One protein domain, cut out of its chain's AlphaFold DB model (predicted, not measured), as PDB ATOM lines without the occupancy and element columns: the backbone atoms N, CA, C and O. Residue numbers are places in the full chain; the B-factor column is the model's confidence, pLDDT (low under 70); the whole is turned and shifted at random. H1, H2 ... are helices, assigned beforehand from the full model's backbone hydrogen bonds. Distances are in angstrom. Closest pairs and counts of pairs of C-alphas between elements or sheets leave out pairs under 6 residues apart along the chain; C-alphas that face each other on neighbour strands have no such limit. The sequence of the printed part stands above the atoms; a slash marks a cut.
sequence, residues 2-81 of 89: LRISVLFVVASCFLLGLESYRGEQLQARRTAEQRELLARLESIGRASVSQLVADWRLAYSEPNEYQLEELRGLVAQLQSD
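Overview. This is residues 2 to 81 of the 89 residues of an uncharacterized protein of Variovorax sp. RA8 (UniProt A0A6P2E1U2). One long straight helix, H1, makes the length of the domain; at its far end the shorter helix H2 folds back beside its last residues, and H3 then turns again to run the same way as H1 beside its last part, the two making a small three-helix head with that part of H1. Residues 2 to 25 of H1 stick out from that head as a bare arm. The printed part has 80 residues with three named helices, H1, H2 and H3 in that order along the chain, and no named strand; the class is all helix. The whole is extended, with a radius of gyration of the C-alphas of 19.5 A, and spans 67 by 20 by 16 A.

Along the chain. Find C-alpha 2 at (-20.205, -26.444, 15.770); from there H1, residues 2 to 42, runs 60.0 A to C-alpha 42 at (37.223, -15.756, 29.383). Next look at H2, residues 47 to 59, which is 18.4 A long. H3, residues 65 to 80, runs 22.7 A and ends at C-alpha 80 at (39.509, -20.001, 43.067).

Arrangement. Start from H1, where residues 38 to 42 alone touch H2, through residues 49 to 53 of H2 alone. The closest C-alphas are those of Glu 42 and Ser 50, 5.8 A apart. These two helices form a helical hairpin, with a shallow tilt of 11 degrees, opposite ways. H1 touches H3 with residues 30 to 41 alone, and the closest C-alphas, those of Leu 41 and Val 75, are 6.2 A apart. H1 and H3 stand at a shallow tilt of 14 degrees and run the same way. H2 and H3 are only just apart, their closest C-alphas at 8.4 A. In H1, H2 and H3 every O i to N i+4 pair is within hydrogen-bond range.

Size, cuts and confidence. The C-alphas farthest apart, those of Leu 2 and Asp 81, are 67.6 A from each other. Without residues 2 to 25, which stand free, the body has 56 residues and spans 30 by 20 by 15 A. The links from H1 to H2 and from H2 to H3 are tight, and the printed part has no cut. Look in the B-factor column for the model's confidence: the mean pLDDT of the printed part is 86.5, and residues 2 to 6 and 16 to 17 are under 70.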
ATOM      1  N   LEU A   2     -21.310 -27.084  16.522       62.62
ATOM      2  CA  LEU A   2     -20.205 -26.444  15.770       62.62
ATOM      3  C   LEU A   2     -19.538 -25.235  16.472       62.62
ATOM      4  O   LEU A   2     -18.318 -25.144  16.524       62.62
ATOM      5  N   ARG A   3     -20.326 -24.328  17.073       61.06
ATOM      6  CA  ARG A   3     -19.806 -23.144  17.795       61.06
ATOM      7  C   ARG A   3     -18.949 -23.488  19.021       61.06
ATOM      8  O   ARG A   3     -18.004 -22.767  19.310       61.06
ATOM      9  N   ILE A   4     -19.270 -24.576  19.722       69.75
ATOM     10  CA  ILE A   4     -18.537 -25.008  20.924       69.75
ATOM     11  C   ILE A   4     -17.197 -25.627  20.514       69.75
ATOM     12  O   ILE A   4     -16.172 -25.321  21.112       69.75
ATOM     13  N   SER A   5     -17.188 -26.421  19.439       69.12
ATOM     14  CA  SER A   5     -15.968 -27.024  18.892       69.12
ATOM     15  C   SER A   5     -14.962 -25.973  18.406       69.12
ATOM     16  O   SER A   5     -13.774 -26.101  18.682       69.12
ATOM     17  N   VAL A   6     -15.423 -24.903  17.747       69.69
ATOM     18  CA  VAL A   6     -14.547 -23.814  17.270       69.69
ATOM     19  C   VAL A   6     -13.923 -23.028  18.429       69.69
ATOM     20  O   VAL A   6     -12.732 -22.734  18.394       69.69
ATOM     21  N   LEU A   7     -14.693 -22.730  19.484       72.75
ATOM     22  CA  LEU A   7     -14.173 -22.050  20.679       72.75
ATOM     23  C   LEU A   7     -13.090 -22.869  21.388       72.75
ATOM     24  O   LEU A   7     -12.094 -22.307  21.838       72.75
ATOM     25  N   PHE A   8     -13.265 -24.191  21.453       72.00
ATOM     26  CA  PHE A   8     -12.294 -25.079  22.083       72.00
ATOM     27  C   PHE A   8     -10.959 -25.085  21.325       72.00
ATOM     28  O   PHE A   8      -9.910 -24.933  21.939       72.00
ATOM     29  N   VAL A   9     -10.998 -25.153  19.989       74.69
ATOM     30  CA  VAL A   9      -9.793 -25.101  19.138       74.69
ATOM     31  C   VAL A   9      -9.031 -23.784  19.319       74.69
ATOM     32  O   VAL A   9      -7.816 -23.800  19.502       74.69
ATOM     33  N   VAL A  10      -9.732 -22.645  19.327       75.50
ATOM     34  CA  VAL A  10      -9.108 -21.324  19.522       75.50
ATOM     35  C   VAL A  10      -8.448 -21.221  20.900       75.50
ATOM     36  O   VAL A  10      -7.316 -20.751  21.005       75.50
ATOM     37  N   ALA A  11      -9.119 -21.701  21.952       74.38
ATOM     38  CA  ALA A  11      -8.567 -21.715  23.304       74.38
ATOM     39  C   ALA A  11      -7.324 -22.617  23.411       74.38
ATOM     40  O   ALA A  11      -6.328 -22.215  24.011       74.38
ATOM     41  N   SER A  12      -7.339 -23.797  22.783       72.56
ATOM     42  CA  SER A  12      -6.183 -24.698  22.745       72.56
ATOM     43  C   SER A  12      -4.986 -24.083  22.014       72.56
ATOM     44  O   SER A  12      -3.872 -24.139  22.529       72.56
ATOM     45  N   CYS A  13      -5.192 -23.437  20.862       73.69
ATOM     46  CA  CYS A  13      -4.117 -22.738  20.149       73.69
ATOM     47  C   CYS A  13      -3.527 -21.585  20.974       73.69
ATOM     48  O   CYS A  13      -2.314 -21.387  20.975       73.69
ATOM     49  N   PHE A  14      -4.371 -20.844  21.698       73.19
ATOM     50  CA  PHE A  14      -3.917 -19.762  22.567       73.19
ATOM     51  C   PHE A  14      -3.050 -20.278  23.724       73.19
ATOM     52  O   PHE A  14      -1.993 -19.712  23.992       73.19
ATOM     53  N   LEU A  15      -3.451 -21.378  24.371       75.38
ATOM     54  CA  LEU A  15      -2.675 -22.001  25.450       75.38
ATOM     55  C   LEU A  15      -1.307 -22.498  24.964       75.38
ATOM     56  O   LEU A  15      -0.297 -22.191  25.596       75.38
ATOM     57  N   LEU A  16      -1.262 -23.167  23.807       69.31
ATOM     58  CA  LEU A  16      -0.012 -23.637  23.199       69.31
ATOM     59  C   LEU A  16       0.937 -22.480  22.857       69.31
ATOM     60  O   LEU A  16       2.141 -22.571  23.099       69.31
ATOM     61  N   GLY A  17       0.406 -21.370  22.332       65.38
ATOM     62  CA  GLY A  17       1.209 -20.177  22.060       65.38
ATOM     63  C   GLY A  17       1.798 -19.569  23.335       65.38
ATOM     64  O   GLY A  17       2.945 -19.127  23.347       65.38
ATOM     65  N   LEU A  18       1.044 -19.600  24.433       74.31
ATOM     66  CA  LEU A  18       1.456 -19.035  25.716       74.31
ATOM     67  C   LEU A  18       2.519 -19.893  26.420       74.31
ATOM     68  O   LEU A  18       3.455 -19.348  27.006       74.31
ATOM     69  N   GLU A  19       2.414 -21.221  26.337       74.06
ATOM     70  CA  GLU A  19       3.466 -22.141  26.792       74.06
ATOM     71  C   GLU A  19       4.742 -22.003  25.965       74.06
ATOM     72  O   GLU A  19       5.823 -21.885  26.542       74.06
ATOM     73  N   SER A  20       4.616 -21.935  24.637       71.31
ATOM     74  CA  SER A  20       5.763 -21.746  23.739       71.31
ATOM     75  C   SER A  20       6.502 -20.447  24.067       71.31
ATOM     76  O   SER A  20       7.712 -20.457  24.275       71.31
ATOM     77  N   TYR A  21       5.761 -19.350  24.249       72.31
ATOM     78  CA  TYR A  21       6.322 -18.054  24.628       72.31
ATOM     79  C   TYR A  21       7.043 -18.087  25.986       72.31
ATOM     80  O   TYR A  21       8.128 -17.526  26.145       72.31
ATOM     81  N   ARG A  22       6.468 -18.769  26.987       76.88
ATOM     82  CA  ARG A  22       7.130 -18.961  28.289       76.88
ATOM     83  C   ARG A  22       8.402 -19.798  28.159       76.88
ATOM     84  O   ARG A  22       9.397 -19.483  28.812       76.88
ATOM     85  N   GLY A  23       8.378 -20.829  27.317       78.31
ATOM     86  CA  GLY A  23       9.538 -21.657  26.998       78.31
ATOM     87  C   GLY A  23      10.671 -20.844  26.376       78.31
ATOM     88  O   GLY A  23      11.801 -20.906  26.861       78.31
ATOM     89  N   GLU A  24      10.360 -20.010  25.383       82.12
ATOM     90  CA  GLU A  24      11.325 -19.111  24.740       82.12
ATOM     91  C   GLU A  24      11.931 -18.113  25.730       82.12
ATOM     92  O   GLU A  24      13.146 -17.922  25.748       82.12
ATOM     93  N   GLN A  25      11.120 -17.514  26.611       85.00
ATOM     94  CA  GLN A  25      11.641 -16.613  27.642       85.00
ATOM     95  C   GLN A  25      12.600 -17.319  28.606       85.00
ATOM     96  O   GLN A  25      13.636 -16.760  28.969       85.00
ATOM     97  N   LEU A  26      12.268 -18.538  29.035       88.88
ATOM     98  CA  LEU A  26      13.143 -19.326  29.902       88.88
ATOM     99  C   LEU A  26      14.446 -19.695  29.187       88.88
ATOM    100  O   LEU A  26      15.519 -19.572  29.775       88.88
ATOM    101  N   GLN A  27      14.370 -20.079  27.913       88.25
ATOM    102  CA  GLN A  27      15.549 -20.391  27.108       88.25
ATOM    103  C   GLN A  27      16.434 -19.158  26.889       88.25
ATOM    104  O   GLN A  27      17.658 -19.246  27.001       88.25
ATOM    105  N   ALA A  28      15.832 -17.990  26.655       89.12
ATOM    106  CA  ALA A  28      16.551 -16.727  26.534       89.12
ATOM    107  C   ALA A  28      17.293 -16.370  27.832       89.12
ATOM    108  O   ALA A  28      18.452 -15.961  27.776       89.12
ATOM    109  N   ARG A  29      16.665 -16.584  28.999       90.75
ATOM    110  CA  ARG A  29      17.313 -16.384  30.308       90.75
ATOM    111  C   ARG A  29      18.503 -17.315  30.501       90.75
ATOM    112  O   ARG A  29      19.585 -16.835  30.820       90.75
ATOM    113  N   ARG A  30      18.334 -18.614  30.237       93.00
ATOM    114  CA  ARG A  30      19.427 -19.594  30.336       93.00
ATOM    115  C   ARG A  30      20.582 -19.271  29.392       93.00
ATOM    116  O   ARG A  30      21.744 -19.340  29.773       93.00
ATOM    117  N   THR A  31      20.262 -18.850  28.171       92.25
ATOM    118  CA  THR A  31      21.265 -18.433  27.183       92.25
ATOM    119  C   THR A  31      22.022 -17.186  27.641       92.25
ATOM    120  O   THR A  31      23.238 -17.106  27.466       92.25
ATOM    121  N   ALA A  32      21.326 -16.207  28.226       93.25
ATOM    122  CA  ALA A  32      21.952 -15.007  28.774       93.25
ATOM    123  C   ALA A  32      22.882 -15.346  29.948       93.25
ATOM    124  O   ALA A  32      24.021 -14.884  29.966       93.25
ATOM    125  N   GLU A  33      22.436 -16.208  30.862       95.31
ATOM    126  CA  GLU A  33      23.249 -16.671  31.985       95.31
ATOM    127  C   GLU A  33      24.500 -17.425  31.516       95.31
ATOM    128  O   GLU A  33      25.607 -17.104  31.943       95.31
ATOM    129  N   GLN A  34      24.360 -18.365  30.573       95.75
ATOM    130  CA  GLN A  34      25.512 -19.061  29.994       95.75
ATOM    131  C   GLN A  34      26.522 -18.067  29.410       95.75
ATOM    132  O   GLN A  34      27.722 -18.197  29.640       95.75
ATOM    133  N   ARG A  35      26.062 -17.058  28.660       94.38
ATOM    134  CA  ARG A  35      26.961 -16.045  28.086       94.38
ATOM    135  C   ARG A  35      27.721 -15.282  29.163       94.38
ATOM    136  O   ARG A  35      28.916 -15.059  28.994       94.38
ATOM    137  N   GLU A  36      27.053 -14.906  30.248       95.88
ATOM    138  CA  GLU A  36      27.686 -14.208  31.364       95.88
ATOM    139  C   GLU A  36      28.746 -15.079  32.049       95.88
ATOM    140  O   GLU A  36      29.877 -14.635  32.253       95.88
ATOM    141  N   LEU A  37      28.415 -16.333  32.360       95.31
ATOM    142  CA  LEU A  37      29.338 -17.272  32.997       95.31
ATOM    143  C   LEU A  37      30.568 -17.547  32.122       95.31
ATOM    144  O   LEU A  37      31.696 -17.512  32.612       95.31
ATOM    145  N   LEU A  38      30.374 -17.740  30.815       95.06
ATOM    146  CA  LEU A  38      31.481 -17.929  29.875       95.06
ATOM    147  C   LEU A  38      32.350 -16.674  29.745       95.06
ATOM    148  O   LEU A  38      33.567 -16.797  29.687       95.06
ATOM    149  N   ALA A  39      31.763 -15.475  29.754       94.19
ATOM    150  CA  ALA A  39      32.534 -14.232  29.751       94.19
ATOM    151  C   ALA A  39      33.379 -14.078  31.030       94.19
ATOM    152  O   ALA A  39      34.523 -13.625  30.973       94.19
ATOM    153  N   ARG A  40      32.852 -14.509  32.187       93.50
ATOM    154  CA  ARG A  40      33.626 -14.565  33.438       93.50
ATOM    155  C   ARG A  40      34.801 -15.539  33.324       93.50
ATOM    156  O   ARG A  40      35.889 -15.195  33.772       93.50
ATOM    157  N   LEU A  41      34.622 -16.701  32.695       93.19
ATOM    158  CA  LEU A  41      35.732 -17.622  32.417       93.19
ATOM    159  C   LEU A  41      36.762 -17.009  31.461       93.19
ATOM    160  O   LEU A  41      37.951 -17.028  31.760       93.19
ATOM    161  N   GLU A  42      36.327 -16.411  30.350       92.38
ATOM    162  CA  GLU A  42      37.223 -15.756  29.383       92.38
ATOM    163  C   GLU A  42      38.065 -14.649  30.042       92.38
ATOM    164  O   GLU A  42      39.235 -14.481  29.696       92.38
ATOM    165  N   SER A  43      37.523 -13.955  31.051       93.50
ATOM    166  CA  SER A  43      38.245 -12.914  31.797       93.50
ATOM    167  C   SER A  43      39.465 -13.416  32.586       93.50
ATOM    168  O   SER A  43      40.340 -12.619  32.915       93.50
ATOM    169  N   ILE A  44      39.570 -14.728  32.844       91.25
ATOM    170  CA  ILE A  44      40.738 -15.347  33.493       91.25
ATOM    171  C   ILE A  44      41.983 -15.251  32.590       91.25
ATOM    172  O   ILE A  44      43.110 -15.244  33.086       91.25
ATOM    173  N   GLY A  45      41.800 -15.153  31.267       88.44
ATOM    174  CA  GLY A  45      42.880 -14.870  30.317       88.44
ATOM    175  C   GLY A  45      43.870 -16.017  30.084       88.44
ATOM    176  O   GLY A  45      44.977 -15.780  29.604       88.44
ATOM    177  N   ARG A  46      43.502 -17.262  30.418       89.25
ATOM    178  CA  ARG A  46      44.325 -18.460  30.178       89.25
ATOM    179  C   ARG A  46      43.875 -19.205  28.925       89.25
ATOM    180  O   ARG A  46      42.682 -19.408  28.724       89.25
ATOM    181  N   ALA A  47      44.833 -19.692  28.134       89.19
ATOM    182  CA  ALA A  47      44.555 -20.406  26.884       89.19
ATOM    183  C   ALA A  47      43.720 -21.683  27.092       89.19
ATOM    184  O   ALA A  47      42.793 -21.943  26.330       89.19
ATOM    185  N   SER A  48      44.000 -22.443  28.156       88.56
ATOM    186  CA  SER A  48      43.227 -23.632  28.543       88.56
ATOM    187  C   SER A  48      41.765 -23.300  28.865       88.56
ATOM    188  O   SER A  48      40.862 -24.035  28.472       88.56
ATOM    189  N   VAL A  49      41.518 -22.159  29.516       91.19
ATOM    190  CA  VAL A  49      40.165 -21.669  29.817       91.19
ATOM    191  C   VAL A  49      39.460 -21.189  28.547       91.19
ATOM    192  O   VAL A  49      38.284 -21.488  28.356       91.19
ATOM    193  N   SER A  50      40.162 -20.500  27.642       91.69
ATOM    194  CA  SER A  50      39.598 -20.100  26.346       91.69
ATOM    195  C   SER A  50      39.186 -21.304  25.495       91.69
ATOM    196  O   SER A  50      38.121 -21.275  24.881       91.69
ATOM    197  N   GLN A  51      39.990 -22.373  25.496       91.81
ATOM    198  CA  GLN A  51      39.649 -23.621  24.812       91.81
ATOM    199  C   GLN A  51      38.402 -24.268  25.432       91.81
ATOM    200  O   GLN A  51      37.452 -24.561  24.712       91.81
ATOM    201  N   LEU A  52      38.351 -24.380  26.765       92.69
ATOM    202  CA  LEU A  52      37.174 -24.883  27.482       92.69
ATOM    203  C   LEU A  52      35.903 -24.090  27.137       92.69
ATOM    204  O   LEU A  52      34.851 -24.683  26.909       92.69
ATOM    205  N   VAL A  53      35.985 -22.758  27.076       93.75
ATOM    206  CA  VAL A  53      34.845 -21.903  26.705       93.75
ATOM    207  C   VAL A  53      34.383 -22.176  25.272       93.75
ATOM    208  O   VAL A  53      33.175 -22.227  25.022       93.75
ATOM    209  N   ALA A  54      35.312 -22.359  24.332       93.50
ATOM    210  CA  ALA A  54      34.982 -22.686  22.949       93.50
ATOM    211  C   ALA A  54      34.292 -24.056  22.845       93.50
ATOM    212  O   ALA A  54      33.218 -24.150  22.245       93.50
ATOM    213  N   ASP A  55      34.850 -25.079  23.493       93.50
ATOM    214  CA  ASP A  55      34.285 -26.430  23.519       93.50
ATOM    215  C   ASP A  55      32.894 -26.441  24.166       93.50
ATOM    216  O   ASP A  55      31.963 -27.059  23.649       93.50
ATOM    217  N   TRP A  56      32.709 -25.673  25.244       94.31
ATOM    218  CA  TRP A  56      31.415 -25.529  25.906       94.31
ATOM    219  C   TRP A  56      30.354 -24.908  24.992       94.31
ATOM    220  O   TRP A  56      29.241 -25.424  24.897       94.31
ATOM    221  N   ARG A  57      30.683 -23.809  24.293       92.69
ATOM    222  CA  ARG A  57      29.753 -23.151  23.353       92.69
ATOM    223  C   ARG A  57      29.330 -24.080  22.216       92.69
ATOM    224  O   ARG A  57      28.195 -23.973  21.757       92.69
ATOM    225  N   LEU A  58      30.229 -24.956  21.765       92.94
ATOM    226  CA  LEU A  58      29.945 -25.935  20.715       92.94
ATOM    227  C   LEU A  58      29.073 -27.087  21.221       92.94
ATOM    228  O   LEU A  58      28.152 -27.501  20.522       92.94
ATOM    229  N   ALA A  59      29.342 -27.590  22.427       92.44
ATOM    230  CA  ALA A  59      28.592 -28.699  23.009       92.44
ATOM    231  C   ALA A  59      27.172 -28.295  23.443       92.44
ATOM    232  O   ALA A  59      26.239 -29.088  23.318       92.44
ATOM    233  N   TYR A  60      27.003 -27.066  23.940       91.38
ATOM    234  CA  TYR A  60      25.771 -26.611  24.587       91.38
ATOM    235  C   TYR A  60      25.276 -25.281  24.001       91.38
ATOM    236  O   TYR A  60      25.257 -24.237  24.659       91.38
ATOM    237  N   SER A  61      24.838 -25.318  22.741       88.12
ATOM    238  CA  SER A  61      24.215 -24.168  22.066       88.12
ATOM    239  C   SER A  61      22.884 -23.752  22.702       88.12
ATOM    240  O   SER A  61      22.527 -22.575  22.685       88.12
ATOM    241  N   GLU A  62      22.174 -24.711  23.295       89.00
ATOM    242  CA  GLU A  62      20.907 -24.524  23.996       89.00
ATOM    243  C   GLU A  62      21.001 -25.094  25.419       89.00
ATOM    244  O   GLU A  62      20.679 -26.264  25.637       89.00
ATOM    245  N   PRO A  63      21.452 -24.293  26.402       88.62
ATOM    246  CA  PRO A  63      21.675 -24.792  27.748       88.62
ATOM    247  C   PRO A  63      20.365 -25.098  28.479       88.62
ATOM    248  O   PRO A  63      19.389 -24.339  28.428       88.62
ATOM    249  N   ASN A  64      20.378 -26.196  29.224       91.50
ATOM    250  CA  ASN A  64      19.414 -26.525  30.263       91.50
ATOM    251  C   ASN A  64      19.979 -26.191  31.657       91.50
ATOM    252  O   ASN A  64      21.120 -25.756  31.800       91.50
ATOM    253  N   GLU A  65      19.163 -26.383  32.693       92.31
ATOM    254  CA  GLU A  65      19.537 -26.019  34.065       92.31
ATOM    255  C   GLU A  65      20.740 -26.812  34.592       92.31
ATOM    256  O   GLU A  65      21.599 -26.247  35.261       92.31
ATOM    257  N   TYR A  66      20.837 -28.098  34.245       92.50
ATOM    258  CA  TYR A  66      21.941 -28.955  34.675       92.50
ATOM    259  C   TYR A  66      23.281 -28.453  34.123       92.50
ATOM    260  O   TYR A  66      24.251 -28.309  34.860       92.50
ATOM    261  N   GLN A  67      23.323 -28.084  32.841       93.75
ATOM    262  CA  GLN A  67      24.528 -27.514  32.231       93.75
ATOM    263  C   GLN A  67      24.900 -26.165  32.858       93.75
ATOM    264  O   GLN A  67      26.078 -25.893  33.067       93.75
ATOM    265  N   LEU A  68      23.922 -25.326  33.204       94.94
ATOM    266  CA  LEU A  68      24.200 -24.071  33.907       94.94
ATOM    267  C   LEU A  68      24.743 -24.297  35.319       94.94
ATOM    268  O   LEU A  68      25.602 -23.541  35.766       94.94
ATOM    269  N   GLU A  69      24.259 -25.308  36.034       95.69
ATOM    270  CA  GLU A  69      24.795 -25.683  37.345       95.69
ATOM    271  C   GLU A  69      26.254 -26.150  37.248       95.69
ATOM    272  O   GLU A  69      27.113 -25.612  37.948       95.69
ATOM    273  N   GLU A  70      26.557 -27.049  36.309       94.44
ATOM    274  CA  GLU A  70      27.928 -27.488  36.018       94.44
ATOM    275  C   GLU A  70      28.831 -26.298  35.643       94.44
ATOM    276  O   GLU A  70      29.938 -26.151  36.167       94.44
ATOM    277  N   LEU A  71      28.344 -25.381  34.797       95.19
ATOM    278  CA  LEU A  71      29.089 -24.187  34.396       95.19
ATOM    279  C   LEU A  71      29.347 -23.240  35.576       95.19
ATOM    280  O   LEU A  71      30.441 -22.685  35.691       95.19
ATOM    281  N   ARG A  72      28.371 -23.065  36.477       95.69
ATOM    282  CA  ARG A  72      28.542 -22.297  37.722       95.69
ATOM    283  C   ARG A  72      29.616 -22.927  38.613       95.69
ATOM    284  O   ARG A  72      30.451 -22.198  39.149       95.69
ATOM    285  N   GLY A  73      29.637 -24.257  38.716       94.44
ATOM    286  CA  GLY A  73      30.678 -25.003  39.425       94.44
ATOM    287  C   GLY A  73      32.071 -24.775  38.836       94.44
ATOM    288  O   GLY A  73      32.998 -24.419  39.564       94.44
ATOM    289  N   LEU A  74      32.207 -24.887  37.512       93.06
ATOM    290  CA  LEU A  74      33.466 -24.628  36.804       93.06
ATOM    291  C   LEU A  74      33.951 -23.186  36.986       93.06
ATOM    292  O   LEU A  74      35.132 -22.967  37.249       93.06
ATOM    293  N   VAL A  75      33.052 -22.201  36.896       94.00
ATOM    294  CA  VAL A  75      33.381 -20.790  37.162       94.00
ATOM    295  C   VAL A  75      33.927 -20.619  38.574       94.00
ATOM    296  O   VAL A  75      34.998 -20.037  38.735       94.00
ATOM    297  N   ALA A  76      33.239 -21.146  39.588       93.69
ATOM    298  CA  ALA A  76      33.673 -21.024  40.978       93.69
ATOM    299  C   ALA A  76      35.036 -21.694  41.222       93.69
ATOM    300  O   ALA A  76      35.903 -21.127  41.897       93.69
ATOM    301  N   GLN A  77      35.249 -22.876  40.636       92.94
ATOM    302  CA  GLN A  77      36.515 -23.598  40.729       92.94
ATOM    303  C   GLN A  77      37.657 -22.811  40.082       92.94
ATOM    304  O   GLN A  77      38.677 -22.597  40.728       92.94
ATOM    305  N   LEU A  78      37.484 -22.338  38.845       90.81
ATOM    306  CA  LEU A  78      38.544 -21.665  38.087       90.81
ATOM    307  C   LEU A  78      38.823 -20.240  38.562       90.81
ATOM    308  O   LEU A  78      39.931 -19.743  38.389       90.81
ATOM    309  N   GLN A  79      37.849 -19.586  39.190       89.88
ATOM    310  CA  GLN A  79      38.095 -18.331  39.898       89.88
ATOM    311  C   GLN A  79      38.939 -18.540  41.161       89.88
ATOM    312  O   GLN A  79      39.744 -17.676  41.498       89.88
ATOM    313  N   SER A  80      38.761 -19.672  41.848       90.19
ATOM    314  CA  SER A  80      39.509 -20.001  43.067       90.19
ATOM    315  C   SER A  80      40.905 -20.549  42.757       90.19
ATOM    316  O   SER A  80      41.873 -20.188  43.421       90.19
ATOM    317  N   ASP A  81      41.009 -21.397  41.734       89.25
ATOM    318  CA  ASP A  81      42.256 -21.970  41.233       89.25
ATOM    319  C   ASP A  81      42.300 -21.919  39.693       89.25
ATOM    320  O   ASP A  81      41.891 -22.864  39.007       89.25
TER     321      ASP A  81